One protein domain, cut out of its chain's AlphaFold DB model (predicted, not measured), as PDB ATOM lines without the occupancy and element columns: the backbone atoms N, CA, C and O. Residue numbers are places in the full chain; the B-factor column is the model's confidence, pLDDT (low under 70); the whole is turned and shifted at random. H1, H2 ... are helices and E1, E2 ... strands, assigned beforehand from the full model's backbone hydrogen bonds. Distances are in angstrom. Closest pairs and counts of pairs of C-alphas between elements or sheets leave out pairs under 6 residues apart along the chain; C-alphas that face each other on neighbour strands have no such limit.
ATOM      1  N   TRP A 194     168.138 121.759 239.855       78.56
ATOM      2  CA  TRP A 194     168.772 121.488 238.562       78.56
ATOM      3  C   TRP A 194     167.735 121.248 237.461       78.56
ATOM      4  O   TRP A 194     166.846 120.412 237.620       78.56
ATOM      5  N   ASP A 195     167.900 121.923 236.322       81.31
ATOM      6  CA  ASP A 195     167.062 121.740 235.134       81.31
ATOM      7  C   ASP A 195     167.676 120.699 234.183       81.31
ATOM      8  O   ASP A 195     168.867 120.761 233.862       81.31
ATOM      9  N   ILE A 196     166.865 119.760 233.686       80.38
ATOM     10  CA  ILE A 196     167.297 118.710 232.748       80.38
ATOM     11  C   ILE A 196     166.317 118.622 231.577       80.38
ATOM     12  O   ILE A 196     165.119 118.417 231.760       80.38
ATOM     13  N   ALA A 197     166.838 118.738 230.354       79.12
ATOM     14  CA  ALA A 197     166.049 118.583 229.137       79.12
ATOM     15  C   ALA A 197     165.762 117.097 228.854       79.12
ATOM     16  O   ALA A 197     166.685 116.313 228.629       79.12
ATOM     17  N   LEU A 198     164.481 116.721 228.821       74.81
ATOM     18  CA  LEU A 198     164.043 115.376 228.449       74.81
ATOM     19  C   LEU A 198     163.876 115.270 226.928       74.81
ATOM     20  O   LEU A 198     163.099 116.004 226.324       74.81
ATOM     21  N   THR A 199     164.582 114.329 226.303       70.81
ATOM     22  CA  THR A 199     164.471 114.040 224.859       70.81
ATOM     23  C   THR A 199     163.248 113.187 224.509       70.81
ATOM     24  O   THR A 199     162.831 113.135 223.354       70.81
ATOM     25  N   THR A 200     162.676 112.502 225.500       76.12
ATOM     26  CA  THR A 200     161.558 111.564 225.372       76.12
ATOM     27  C   THR A 200     160.810 111.477 226.700       76.12
ATOM     28  O   THR A 200     161.411 111.578 227.766       76.12
ATOM     29  N   LEU A 201     159.488 111.294 226.630       80.31
ATOM     30  CA  LEU A 201     158.609 111.082 227.792       80.31
ATOM     31  C   LEU A 201     158.191 109.607 227.946       80.31
ATOM     32  O   LEU A 201     157.298 109.294 228.729       80.31
ATOM     33  N   ARG A 202     158.781 108.708 227.143       78.12
ATOM     34  CA  ARG A 202     158.483 107.263 227.150       78.12
ATOM     35  C   ARG A 202     159.296 106.489 228.182       78.12
ATOM     36  O   ARG A 202     158.859 105.424 228.609       78.12
ATOM     37  N   ASP A 203     160.452 107.025 228.557       84.00
ATOM     38  CA  ASP A 203     161.459 106.306 229.322       84.00
ATOM     39  C   ASP A 203     161.459 106.822 230.756       84.00
ATOM     40  O   ASP A 203     161.402 108.029 230.996       84.00
ATOM     41  N   ASN A 204     161.565 105.911 231.716       87.44
ATOM     42  CA  ASN A 204     161.667 106.288 233.118       87.44
ATOM     43  C   ASN A 204     163.076 106.799 233.439       87.44
ATOM     44  O   ASN A 204     164.080 106.293 232.922       87.44
ATOM     45  N   LEU A 205     163.139 107.801 234.315       86.25
ATOM     46  CA  LEU A 205     164.397 108.307 234.849       86.25
ATOM     47  C   LEU A 205     164.874 107.396 235.977       86.25
ATOM     48  O   LEU A 205     164.072 106.853 236.738       86.25
ATOM     49  N   VAL A 206     166.189 107.287 236.112       86.94
ATOM     50  CA  VAL A 206     166.838 106.738 237.298       86.94
ATOM     51  C   VAL A 206     167.701 107.834 237.905       86.94
ATOM     52  O   VAL A 206     168.604 108.372 237.259       86.94
ATOM     53  N   LEU A 207     167.388 108.167 239.153       86.38
ATOM     54  CA  LEU A 207     168.169 109.045 240.010       86.38
ATOM     55  C   LEU A 207     169.179 108.172 240.754       86.38
ATOM     56  O   LEU A 207     168.797 107.175 241.372       86.38
ATOM     57  N   LEU A 208     170.457 108.535 240.700       88.62
ATOM     58  CA  LEU A 208     171.539 107.825 241.368       88.62
ATOM     59  C   LEU A 208     172.315 108.816 242.237       88.62
ATOM     60  O   LEU A 208     172.906 109.769 241.729       88.62
ATOM     61  N   LEU A 209     172.301 108.603 243.551       86.44
ATOM     62  CA  LEU A 209     173.069 109.407 244.497       86.44
ATOM     63  C   LEU A 209     174.407 108.717 244.759       86.44
ATOM     64  O   LEU A 209     174.427 107.588 245.253       86.44
ATOM     65  N   GLN A 210     175.510 109.401 244.468       89.19
ATOM     66  CA  GLN A 210     176.869 108.929 244.726       89.19
ATOM     67  C   GLN A 210     177.598 109.818 245.738       89.19
ATOM     68  O   GLN A 210     177.332 111.018 245.842       89.19
ATOM     69  N   ASP A 211     178.544 109.240 246.473       85.88
ATOM     70  CA  ASP A 211     179.490 110.000 247.296       85.88
ATOM     71  C   ASP A 211     180.586 110.687 246.446       85.88
ATOM     72  O   ASP A 211     180.541 110.728 245.208       85.88
ATOM     73  N   SER A 212     181.583 111.293 247.100       87.69
ATOM     74  CA  SER A 212     182.698 111.922 246.390       87.69
ATOM     75  C   SER A 212     183.658 110.908 245.747       87.69
ATOM     76  O   SER A 212     184.286 111.264 244.743       87.69
ATOM     77  N   GLU A 213     183.685 109.652 246.206       88.12
ATOM     78  CA  GLU A 213     184.454 108.538 245.623       88.12
ATOM     79  C   GLU A 213     183.759 107.902 244.399       88.12
ATOM     80  O   GLU A 213     184.428 107.338 243.533       88.12
ATOM     81  N   GLY A 214     182.435 108.060 244.274       84.94
ATOM     82  CA  GLY A 214     181.602 107.512 243.197       84.94
ATOM     83  C   GLY A 214     180.781 106.277 243.594       84.94
ATOM     84  O   GLY A 214     180.180 105.639 242.730       84.94
ATOM     85  N   ILE A 215     180.739 105.920 244.880       86.06
ATOM     86  CA  ILE A 215     179.989 104.767 245.387       86.06
ATOM     87  C   ILE A 215     178.509 105.146 245.531       86.06
ATOM     88  O   ILE A 215     178.165 106.228 246.003       86.06
ATOM     89  N   GLU A 216     177.611 104.250 245.119       85.94
ATOM     90  CA  GLU A 216     176.162 104.461 245.186       85.94
ATOM     91  C   GLU A 216     175.647 104.496 246.640       85.94
ATOM     92  O   GLU A 216     175.509 103.461 247.302       85.94
ATOM     93  N   ILE A 217     175.257 105.682 247.104       83.56
ATOM     94  CA  ILE A 217     174.545 105.893 248.371       83.56
ATOM     95  C   ILE A 217     173.080 105.454 248.242       83.56
ATOM     96  O   ILE A 217     172.544 104.861 249.176       83.56
ATOM     97  N   SER A 218     172.416 105.734 247.116       82.81
ATOM     98  CA  SER A 218     171.019 105.340 246.874       82.81
ATOM     99  C   SER A 218     170.651 105.389 245.385       82.81
ATOM    100  O   SER A 218     171.305 106.090 244.609       82.81
ATOM    101  N   HIS A 219     169.580 104.690 245.000       86.06
ATOM    102  CA  HIS A 219     168.955 104.796 243.680       86.06
ATOM    103  C   HIS A 219     167.436 104.980 243.818       86.06
ATOM    104  O   HIS A 219     166.832 104.476 244.765       86.06
ATOM    105  N   ALA A 220     166.817 105.667 242.859       84.81
ATOM    106  CA  ALA A 220     165.366 105.803 242.759       84.81
ATOM    107  C   ALA A 220     164.917 105.800 241.292       84.81
ATOM    108  O   ALA A 220     165.507 106.484 240.454       84.81
ATOM    109  N   GLY A 221     163.866 105.043 240.976       85.88
ATOM    110  CA  GLY A 221     163.205 105.087 239.671       85.88
ATOM    111  C   GLY A 221     162.049 106.084 239.681       85.88
ATOM    112  O   GLY A 221     161.218 106.042 240.584       85.88
ATOM    113  N   VAL A 222     161.970 106.952 238.671       86.75
ATOM    114  CA  VAL A 222     160.897 107.947 238.528       86.75
ATOM    115  C   VAL A 222     160.139 107.700 237.233       86.75
ATOM    116  O   VAL A 222     160.707 107.769 236.138       86.75
ATOM    117  N   GLU A 223     158.839 107.421 237.349       88.19
ATOM    118  CA  GLU A 223     157.973 107.284 236.182       88.19
ATOM    119  C   GLU A 223     157.724 108.666 235.562       88.19
ATOM    120  O   GLU A 223     156.934 109.469 236.072       88.19
ATOM    121  N   VAL A 224     158.409 108.948 234.449       85.94
ATOM    122  CA  VAL A 224     158.306 110.241 233.750       85.94
ATOM    123  C   VAL A 224     156.872 110.490 233.317       85.94
ATOM    124  O   VAL A 224     156.364 111.586 233.525       85.94
ATOM    125  N   LYS A 225     156.179 109.463 232.814       84.88
ATOM    126  CA  LYS A 225     154.763 109.554 232.452       84.88
ATOM    127  C   LYS A 225     153.903 110.060 233.619       84.88
ATOM    128  O   LYS A 225     153.218 111.066 233.461       84.88
ATOM    129  N   SER A 226     153.964 109.413 234.786       82.56
ATOM    130  CA  SER A 226     153.152 109.825 235.940       82.56
ATOM    131  C   SER A 226     153.547 111.217 236.454       82.56
ATOM    132  O   SER A 226     152.687 111.984 236.880       82.56
ATOM    133  N   THR A 227     154.830 111.578 236.357       85.25
ATOM    134  CA  THR A 227     155.336 112.920 236.704       85.25
ATOM    135  C   THR A 227     154.812 113.999 235.749       85.25
ATOM    136  O   THR A 227     154.438 115.080 236.189       85.25
ATOM    137  N   VAL A 228     154.727 113.700 234.450       84.81
ATOM    138  CA  VAL A 228     154.156 114.580 233.417       84.81
ATOM    139  C   VAL A 228     152.645 114.744 233.602       84.81
ATOM    140  O   VAL A 228     152.145 115.864 233.528       84.81
ATOM    141  N   GLU A 229     151.920 113.658 233.886       82.19
ATOM    142  CA  GLU A 229     150.469 113.678 234.139       82.19
ATOM    143  C   GLU A 229     150.102 114.445 235.425       82.19
ATOM    144  O   GLU A 229     149.047 115.073 235.483       82.19
ATOM    145  N   LYS A 230     150.972 114.431 236.446       85.25
ATOM    146  CA  LYS A 230     150.782 115.148 237.723       85.25
ATOM    147  C   LYS A 230     151.423 116.542 237.761       85.25
ATOM    148  O   LYS A 230     151.183 117.292 238.702       85.25
ATOM    149  N   GLY A 231     152.284 116.877 236.800       81.75
ATOM    150  CA  GLY A 231     153.113 118.093 236.771       81.75
ATOM    151  C   GLY A 231     154.254 118.144 237.804       81.75
ATOM    152  O   GLY A 231     155.271 118.791 237.555       81.75
ATOM    153  N   LEU A 232     154.118 117.455 238.940       88.44
ATOM    154  CA  LEU A 232     155.096 117.395 240.028       88.44
ATOM    155  C   LEU A 232     155.235 115.967 240.574       88.44
ATOM    156  O   LEU A 232     154.255 115.238 240.730       88.44
ATOM    157  N   TRP A 233     156.464 115.617 240.939       89.62
ATOM    158  CA  TRP A 233     156.832 114.471 241.764       89.62
ATOM    159  C   TRP A 233     157.667 114.966 242.959       89.62
ATOM    160  O   TRP A 233     158.484 115.876 242.812       89.62
ATOM    161  N   ASP A 234     157.411 114.431 244.154       91.25
ATOM    162  CA  ASP A 234     157.928 114.928 245.439       91.25
ATOM    163  C   ASP A 234     157.928 113.768 246.448       91.25
ATOM    164  O   ASP A 234     156.856 113.326 246.863       91.25
ATOM    165  N   ASP A 235     159.106 113.233 246.780       87.44
ATOM    166  CA  ASP A 235     159.252 111.956 247.502       87.44
ATOM    167  C   ASP A 235     160.493 111.940 248.431       87.44
ATOM    168  O   ASP A 235     161.385 112.791 248.325       87.44
ATOM    169  N   LEU A 236     160.534 111.013 249.394       87.31
ATOM    170  CA  LEU A 236     161.465 110.969 250.532       87.31
ATOM    171  C   LEU A 236     162.334 109.703 250.531       87.31
ATOM    172  O   LEU A 236     161.925 108.636 250.987       87.31
ATOM    173  N   PHE A 237     163.589 109.844 250.105       81.75
ATOM    174  CA  PHE A 237     164.519 108.727 249.941       81.75
ATOM    175  C   PHE A 237     165.336 108.467 251.207       81.75
ATOM    176  O   PHE A 237     166.104 109.346 251.610       81.75
ATOM    177  N   PRO A 238     165.240 107.279 251.833       81.56
ATOM    178  CA  PRO A 238     166.150 106.905 252.905       81.56
ATOM    179  C   PRO A 238     167.576 106.752 252.360       81.56
ATOM    180  O   PRO A 238     167.796 106.228 251.264       81.56
ATOM    181  N   LEU A 239     168.560 107.196 253.139       85.81
ATOM    182  CA  LEU A 239     169.979 107.051 252.815       85.81
ATOM    183  C   LEU A 239     170.573 105.846 253.557       85.81
ATOM    184  O   LEU A 239     170.255 105.620 254.724       85.81
ATOM    185  N   LYS A 240     171.489 105.099 252.921       78.38
ATOM    186  CA  LYS A 240     172.140 103.910 253.523       78.38
ATOM    187  C   LYS A 240     172.877 104.208 254.845       78.38
ATOM    188  O   LYS A 240     173.035 103.308 255.660       78.38
ATOM    189  N   GLY A 241     173.297 105.458 255.068       78.50
ATOM    190  CA  GLY A 241     173.916 105.937 256.316       78.50
ATOM    191  C   GLY A 241     172.942 106.506 257.361       78.50
ATOM    192  O   GLY A 241     173.392 107.052 258.364       78.50
ATOM    193  N   GLY A 242     171.628 106.410 257.133       82.81
ATOM    194  CA  GLY A 242     170.596 107.058 257.943       82.81
ATOM    195  C   GLY A 242     170.237 108.471 257.465       82.81
ATOM    196  O   GLY A 242     170.998 109.129 256.754       82.81
ATOM    197  N   GLY A 243     169.049 108.936 257.861       86.12
ATOM    198  CA  GLY A 243     168.452 110.178 257.361       86.12
ATOM    199  C   GLY A 243     167.695 110.003 256.038       86.12
ATOM    200  O   GLY A 243     167.705 108.931 255.428       86.12
ATOM    201  N   PHE A 244     167.020 111.073 255.613       84.50
ATOM    202  CA  PHE A 244     166.177 111.103 254.416       84.50
ATOM    203  C   PHE A 244     166.545 112.289 253.521       84.50
ATOM    204  O   PHE A 244     166.752 113.400 254.007       84.50
ATOM    205  N   MET A 245     166.563 112.061 252.211       85.25
ATOM    206  CA  MET A 245     166.710 113.079 251.177       85.25
ATOM    207  C   MET A 245     165.360 113.273 250.484       85.25
ATOM    208  O   MET A 245     164.876 112.370 249.803       85.25
ATOM    209  N   ARG A 246     164.749 114.451 250.637       87.88
ATOM    210  CA  ARG A 246     163.542 114.810 249.882       87.88
ATOM    211  C   ARG A 246     163.944 115.273 248.487       87.88
ATOM    212  O   ARG A 246     164.624 116.289 248.369       87.88
ATOM    213  N   MET A 247     163.525 114.558 247.448       86.56
ATOM    214  CA  MET A 247     163.748 114.964 246.059       86.56
ATOM    215  C   MET A 247     162.440 115.451 245.444       86.56
ATOM    216  O   MET A 247     161.384 114.863 245.673       86.56
ATOM    217  N   LYS A 248     162.518 116.520 244.648       89.06
ATOM    218  CA  LYS A 248     161.396 117.029 243.857       89.06
ATOM    219  C   LYS A 248     161.792 117.115 242.392       89.06
ATOM    220  O   LYS A 248     162.894 117.558 242.082       89.06
ATOM    221  N   LEU A 249     160.877 116.732 241.512       87.25
ATOM    222  CA  LEU A 249     161.011 116.854 240.066       87.25
ATOM    223  C   LEU A 249     159.726 117.470 239.517       87.25
ATOM    224  O   LEU A 249     158.657 116.869 239.606       87.25
ATOM    225  N   GLN A 250     159.827 118.674 238.964       88.50
ATOM    226  CA  GLN A 250     158.714 119.346 238.298       88.50
ATOM    227  C   GLN A 250     158.869 119.199 236.785       88.50
ATOM    228  O   GLN A 250     159.954 119.415 236.248       88.50
ATOM    229  N   PHE A 251     157.785 118.863 236.087       85.50
ATOM    230  CA  PHE A 251     157.766 118.902 234.630       85.50
ATOM    231  C   PHE A 251     157.351 120.300 234.157       85.50
ATOM    232  O   PHE A 251     156.277 120.790 234.505       85.50
ATOM    233  N   VAL A 252     158.209 120.952 233.368       84.94
ATOM    234  CA  VAL A 252     157.994 122.320 232.879       84.94
ATOM    235  C   VAL A 252     158.123 122.343 231.360       84.94
ATOM    236  O   VAL A 252     159.202 122.119 230.822       84.94
ATOM    237  N   LEU A 253     157.019 122.652 230.679       85.19
ATOM    238  CA  LEU A 253     157.000 122.959 229.246       85.19
ATOM    239  C   LEU A 253     157.335 124.438 229.030       85.19
ATOM    240  O   LEU A 253     156.782 125.293 229.740       85.19
ATOM    241  N   ASN A 254     158.165 124.748 228.032       86.19
ATOM    242  CA  ASN A 254     158.348 126.131 227.570       86.19
ATOM    243  C   ASN A 254     157.128 126.628 226.772       86.19
ATOM    244  O   ASN A 254     156.187 125.880 226.494       86.19
ATOM    245  N   GLU A 255     157.100 127.923 226.460       91.25
ATOM    246  CA  GLU A 255     155.941 128.551 225.822       91.25
ATOM    247  C   GLU A 255     155.769 128.068 224.372       91.25
ATOM    248  O   GLU A 255     154.654 127.825 223.915       91.25
ATOM    249  N   GLU A 256     156.865 127.825 223.660       91.62
ATOM    250  CA  GLU A 256     156.873 127.270 222.309       91.62
ATOM    251  C   GLU A 256     156.293 125.841 222.269       91.62
ATOM    252  O   GLU A 256     155.527 125.497 221.364       91.62
ATOM    253  N   GLU A 257     156.595 125.016 223.273       88.69
ATOM    254  CA  GLU A 257     156.040 123.671 223.454       88.69
ATOM    255  C   GLU A 257     154.548 123.697 223.789       88.69
ATOM    256  O   GLU A 257     153.786 122.939 223.183       88.69
ATOM    257  N   ARG A 258     154.107 124.585 224.691       89.88
ATOM    258  CA  ARG A 258     152.678 124.787 224.997       89.88
ATOM    259  C   ARG A 258     151.910 125.196 223.747       89.88
ATOM    260  O   ARG A 258     150.916 124.561 223.401       89.88
ATOM    261  N   ASN A 259     152.421 126.178 223.004       93.69
ATOM    262  CA  ASN A 259     151.830 126.617 221.741       93.69
ATOM    263  C   ASN A 259     151.769 125.490 220.705       93.69
ATOM    264  O   ASN A 259     150.733 125.288 220.073       93.69
ATOM    265  N   LYS A 260     152.832 124.691 220.572       92.94
ATOM    266  CA  LYS A 260     152.848 123.509 219.699       92.94
ATOM    267  C   LYS A 260     151.804 122.467 220.119       92.94
ATOM    268  O   LYS A 260     151.105 121.934 219.257       92.94
ATOM    269  N   ILE A 261     151.660 122.196 221.417       89.56
ATOM    270  CA  ILE A 261     150.664 121.260 221.963       89.56
ATOM    271  C   ILE A 261     149.237 121.782 221.733       89.56
ATOM    272  O   ILE A 261     148.396 121.016 221.260       89.56
ATOM    273  N   ARG A 262     148.976 123.077 221.963       94.12
ATOM    274  CA  ARG A 262     147.707 123.756 221.644       94.12
ATOM    275  C   ARG A 262     147.349 123.606 220.163       94.12
ATOM    276  O   ARG A 262     146.309 123.034 219.843       94.12
ATOM    277  N   MET A 263     148.255 123.982 219.258       91.81
ATOM    278  CA  MET A 263     148.046 123.862 217.808       91.81
ATOM    279  C   MET A 263     147.813 122.411 217.354       91.81
ATOM    280  O   MET A 263     146.982 122.161 216.477       91.81
ATOM    281  N   MET A 264     148.497 121.432 217.960       92.00
ATOM    282  CA  MET A 264     148.266 120.007 217.688       92.00
ATOM    283  C   MET A 264     146.896 119.530 218.197       92.00
ATOM    284  O   MET A 264     146.201 118.812 217.472       92.00
ATOM    285  N   ARG A 265     146.485 119.940 219.407       91.12
ATOM    286  CA  ARG A 265     145.160 119.644 219.987       91.12
ATOM    287  C   ARG A 265     144.044 120.207 219.109       91.12
ATOM    288  O   ARG A 265     143.150 119.461 218.711       91.12
ATOM    289  N   GLU A 266     144.133 121.479 218.732       92.00
ATOM    290  CA  GLU A 266     143.174 122.123 217.831       92.00
ATOM    291  C   GLU A 266     143.105 121.447 216.464       92.00
ATOM    292  O   GLU A 266     142.014 121.168 215.975       92.00
ATOM    293  N   SER A 267     144.251 121.138 215.852       91.12
ATOM    294  CA  SER A 267     144.297 120.463 214.549       91.12
ATOM    295  C   SER A 267     143.649 119.075 214.603       91.12
ATOM    296  O   SER A 267     142.948 118.680 213.672       91.12
ATOM    297  N   ALA A 268     143.822 118.338 215.707       90.75
ATOM    298  CA  ALA A 268     143.176 117.045 215.914       90.75
ATOM    299  C   ALA A 268     141.654 117.164 216.128       90.75
ATOM    300  O   ALA A 268     140.902 116.325 215.629       90.75
ATOM    301  N   LEU A 269     141.187 118.210 216.822       88.50
ATOM    302  CA  LEU A 269     139.758 118.509 216.983       88.50
ATOM    303  C   LEU A 269     139.117 118.934 215.653       88.50
ATOM    304  O   LEU A 269     138.128 118.331 215.236       88.50
ATOM    305  N   LYS A 270     139.736 119.888 214.945       88.56
ATOM    306  CA  LYS A 270     139.325 120.365 213.614       88.56
ATOM    307  C   LYS A 270     139.274 119.207 212.605       88.56
ATOM    308  O   LYS A 270     138.304 119.095 211.858       88.56
ATOM    309  N   LYS A 271     140.233 118.265 212.650       88.38
ATOM    310  CA  LYS A 271     140.179 117.024 211.852       88.38
ATOM    311  C   LYS A 271     138.975 116.143 212.213       88.38
ATOM    312  O   LYS A 271     138.236 115.766 211.311       88.38
ATOM    313  N   LYS A 272     138.745 115.840 213.499       83.81
ATOM    314  CA  LYS A 272     137.603 115.006 213.938       83.81
ATOM    315  C   LYS A 272     136.245 115.610 213.559       83.81
ATOM    316  O   LYS A 272     135.337 114.876 213.184       83.81
ATOM    317  N   GLN A 273     136.106 116.934 213.635       78.56
ATOM    318  CA  GLN A 273     134.892 117.640 213.212       78.56
ATOM    319  C   GLN A 273     134.716 117.605 211.687       78.56
ATOM    320  O   GLN A 273     133.632 117.281 211.208       78.56
ATOM    321  N   GLY A 274     135.782 117.850 210.917       74.44
ATOM    322  CA  GLY A 274     135.750 117.723 209.457       74.44
ATOM    323  C   GLY A 274     135.432 116.301 208.977       74.44
ATOM    324  O   GLY A 274     134.740 116.132 207.978       74.44
ATOM    325  N   GLU A 275     135.879 115.275 209.699       65.25
ATOM    326  CA  GLU A 275     135.586 113.867 209.400       65.25
ATOM    327  C   GLU A 275     134.094 113.538 209.612       65.25
ATOM    328  O   GLU A 275     133.479 112.930 208.738       65.25
ATOM    329  N   LYS A 624     177.265 113.670 244.785       56.22
ATOM    330  CA  LYS A 624     176.967 113.854 243.363       56.22
ATOM    331  C   LYS A 624     175.634 113.189 243.041       56.22
ATOM    332  O   LYS A 624     175.514 111.967 243.103       56.22
ATOM    333  N   VAL A 625     174.643 113.990 242.660       58.91
ATOM    334  CA  VAL A 625     173.405 113.487 242.056       58.91
ATOM    335  C   VAL A 625     173.652 113.283 240.562       58.91
ATOM    336  O   VAL A 625     174.015 114.222 239.855       58.91
ATOM    337  N   LEU A 626     173.455 112.059 240.078       66.88
ATOM    338  CA  LEU A 626     173.457 111.724 238.657       66.88
ATOM    339  C   LEU A 626     172.049 111.303 238.233       66.88
ATOM    340  O   LEU A 626     171.344 110.614 238.968       66.88
ATOM    341  N   ILE A 627     171.635 111.732 237.042       64.62
ATOM    342  CA  ILE A 627     170.288 111.510 236.514       64.62
ATOM    343  C   ILE A 627     170.418 110.995 235.082       64.62
ATOM    344  O   ILE A 627     171.015 111.654 234.230       64.62
ATOM    345  N   PHE A 628     169.864 109.812 234.827       68.00
ATOM    346  CA  PHE A 628     169.923 109.127 233.535       68.00
ATOM    347  C   PHE A 628     168.532 108.628 233.127       68.00
ATOM    348  O   PHE A 628     167.688 108.382 233.986       68.00
ATOM    349  N   SER A 629     168.294 108.399 231.832       55.38
ATOM    350  CA  SER A 629     167.220 107.480 231.426       55.38
ATOM    351  C   SER A 629     167.647 106.036 231.711       55.38
ATOM    352  O   SER A 629     168.841 105.715 231.685       55.38
ATOM    353  N   ALA A 630     166.684 105.147 231.962       51.06
ATOM    354  CA  ALA A 630     166.967 103.734 232.230       51.06
ATOM    355  C   ALA A 630     167.780 103.052 231.105       51.06
ATOM    356  O   ALA A 630     168.665 102.241 231.381       51.06
ATOM    357  N   GLU A 631     167.536 103.420 229.841       46.56
ATOM    358  CA  GLU A 631     168.275 102.884 228.690       46.56
ATOM    359  C   GLU A 631     169.741 103.357 228.669       46.56
ATOM    360  O   GLU A 631     170.650 102.547 228.463       46.56
ATOM    361  N   LEU A 632     170.009 104.632 228.987       51.75
ATOM    362  CA  LEU A 632     171.380 105.136 229.131       51.75
ATOM    363  C   LEU A 632     172.117 104.439 230.280       51.75
ATOM    364  O   LEU A 632     173.261 104.019 230.090       51.75
ATOM    365  N   LEU A 633     171.467 104.249 231.434       54.84
ATOM    366  CA  LEU A 633     172.065 103.579 232.592       54.84
ATOM    367  C   LEU A 633     172.554 102.161 232.247       54.84
ATOM    368  O   LEU A 633     173.674 101.796 232.607       54.84
ATOM    369  N   TYR A 634     171.769 101.392 231.482       53.00
ATOM    370  CA  TYR A 634     172.171 100.058 231.022       53.00
ATOM    371  C   TYR A 634     173.436 100.095 230.146       53.00
ATOM    372  O   TYR A 634     174.306  99.228 230.272       53.00
ATOM    373  N   THR A 635     173.596 101.115 229.292       46.22
ATOM    374  CA  THR A 635     174.826 101.278 228.493       46.22
ATOM    375  C   THR A 635     176.039 101.654 229.345       46.22
ATOM    376  O   THR A 635     177.121 101.112 229.119       46.22
ATOM    377  N   VAL A 636     175.868 102.516 230.356       55.84
ATOM    378  CA  VAL A 636     176.941 102.906 231.288       55.84
ATOM    379  C   VAL A 636     177.417 101.695 232.090       55.84
ATOM    380  O   VAL A 636     178.607 101.382 232.059       55.84
ATOM    381  N   TYR A 637     176.500 100.944 232.708       52.56
ATOM    382  CA  TYR A 637     176.847  99.779 233.532       52.56
ATOM    383  C   TYR A 637     177.577  98.692 232.723       52.56
ATOM    384  O   TYR A 637     178.592  98.154 233.169       52.56
ATOM    385  N   ARG A 638     177.133  98.417 231.482       38.06
ATOM    386  CA  ARG A 638     177.850  97.485 230.590       38.06
ATOM    387  C   ARG A 638     179.228  98.001 230.177       38.06
ATOM    388  O   ARG A 638     180.123  97.190 229.944       38.06
ATOM    389  N   ASN A 639     179.418  99.311 230.047       43.59
ATOM    390  CA  ASN A 639     180.717  99.885 229.701       43.59
ATOM    391  C   ASN A 639     181.697  99.814 230.879       43.59
ATOM    392  O   ASN A 639     182.844  99.417 230.670       43.59
ATOM    393  N   GLU A 640     181.252 100.099 232.105       54.72
ATOM    394  CA  GLU A 640     182.082  99.927 233.304       54.72
ATOM    395  C   GLU A 640     182.455  98.463 233.540       54.72
ATOM    396  O   GLU A 640     183.625  98.169 233.790       54.72
ATOM    397  N   GLU A 641     181.522  97.516 233.387       45.12
ATOM    398  CA  GLU A 641     181.858  96.099 233.548       45.12
ATOM    399  C   GLU A 641     182.871  95.632 232.487       45.12
ATOM    400  O   GLU A 641     183.824  94.918 232.804       45.12
TER     401      GLU A 641
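This is residues 194 to 275 and 624 to 641 of the 694 residues of an uncharacterized protein of Malus domestica (UniProt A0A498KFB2). A small three-stranded sheet, E2, E1 and E5, has the hairpin E3 and E4 over part of one face and H3 over the opposite face, while H1 links sheet to hairpin at one end. The long helix H2 sticks out from this body with residues 255 to 260 and 262 to 275 and makes much of the length. The printed part has 100 residues, in the order E1 E2 H1 E3 E4 H2 E5 H3; both sheets are antiparallel and the class is mixed. It is loose, with a radius of gyration of the C-alphas of 18.1 A, spanning 60 by 31 by 20 A.

After residues 194 to 204, find E1, residues 205 to 210, in a hairpin with E2, residues 216 to 222; N 207 and O 220 are 2.8 A apart. H1, residues 224 to 230, is not on their sheet. Next comes the hairpin of E3, residues 232 to 238, and E4, residues 244 to 250, with N 235 and O 247 at 3.0 A. The closest C-alphas of E2 and E3 are those of Ala 220 and Phe 237, 7.8 A apart. H2, residues 255 to 275, is apart from H1. Past the cut, E5, residues 624 to 629, is antiparallel to E1, with N 208 and O 626 at 2.8 A. H3, residues 630 to 641, is on the sheet at a height of 10.7 A, over E5; its closest C-alpha pair with E1 is Ala 630 and Leu 205, 5.9 A. In H1, H2 and H3 every O i to N i+4 pair is within hydrogen-bond range.

Find C-alpha 205 at (164.397, 108.307, 234.849), where E1 begins. E3 runs 20.0 A and H2 30.0 A; H3 ends at C-alpha 641, (181.858, 96.099, 233.548).

Gly 241 and Gly 274 have the farthest C-alphas, 61.6 A apart. Residues 276 to 623 are not printed, a gap of 53.5 A between C-alphas 275 and 624. The links printed whole are tight. Confidence is under 70 at residues 275 and 624 to 641.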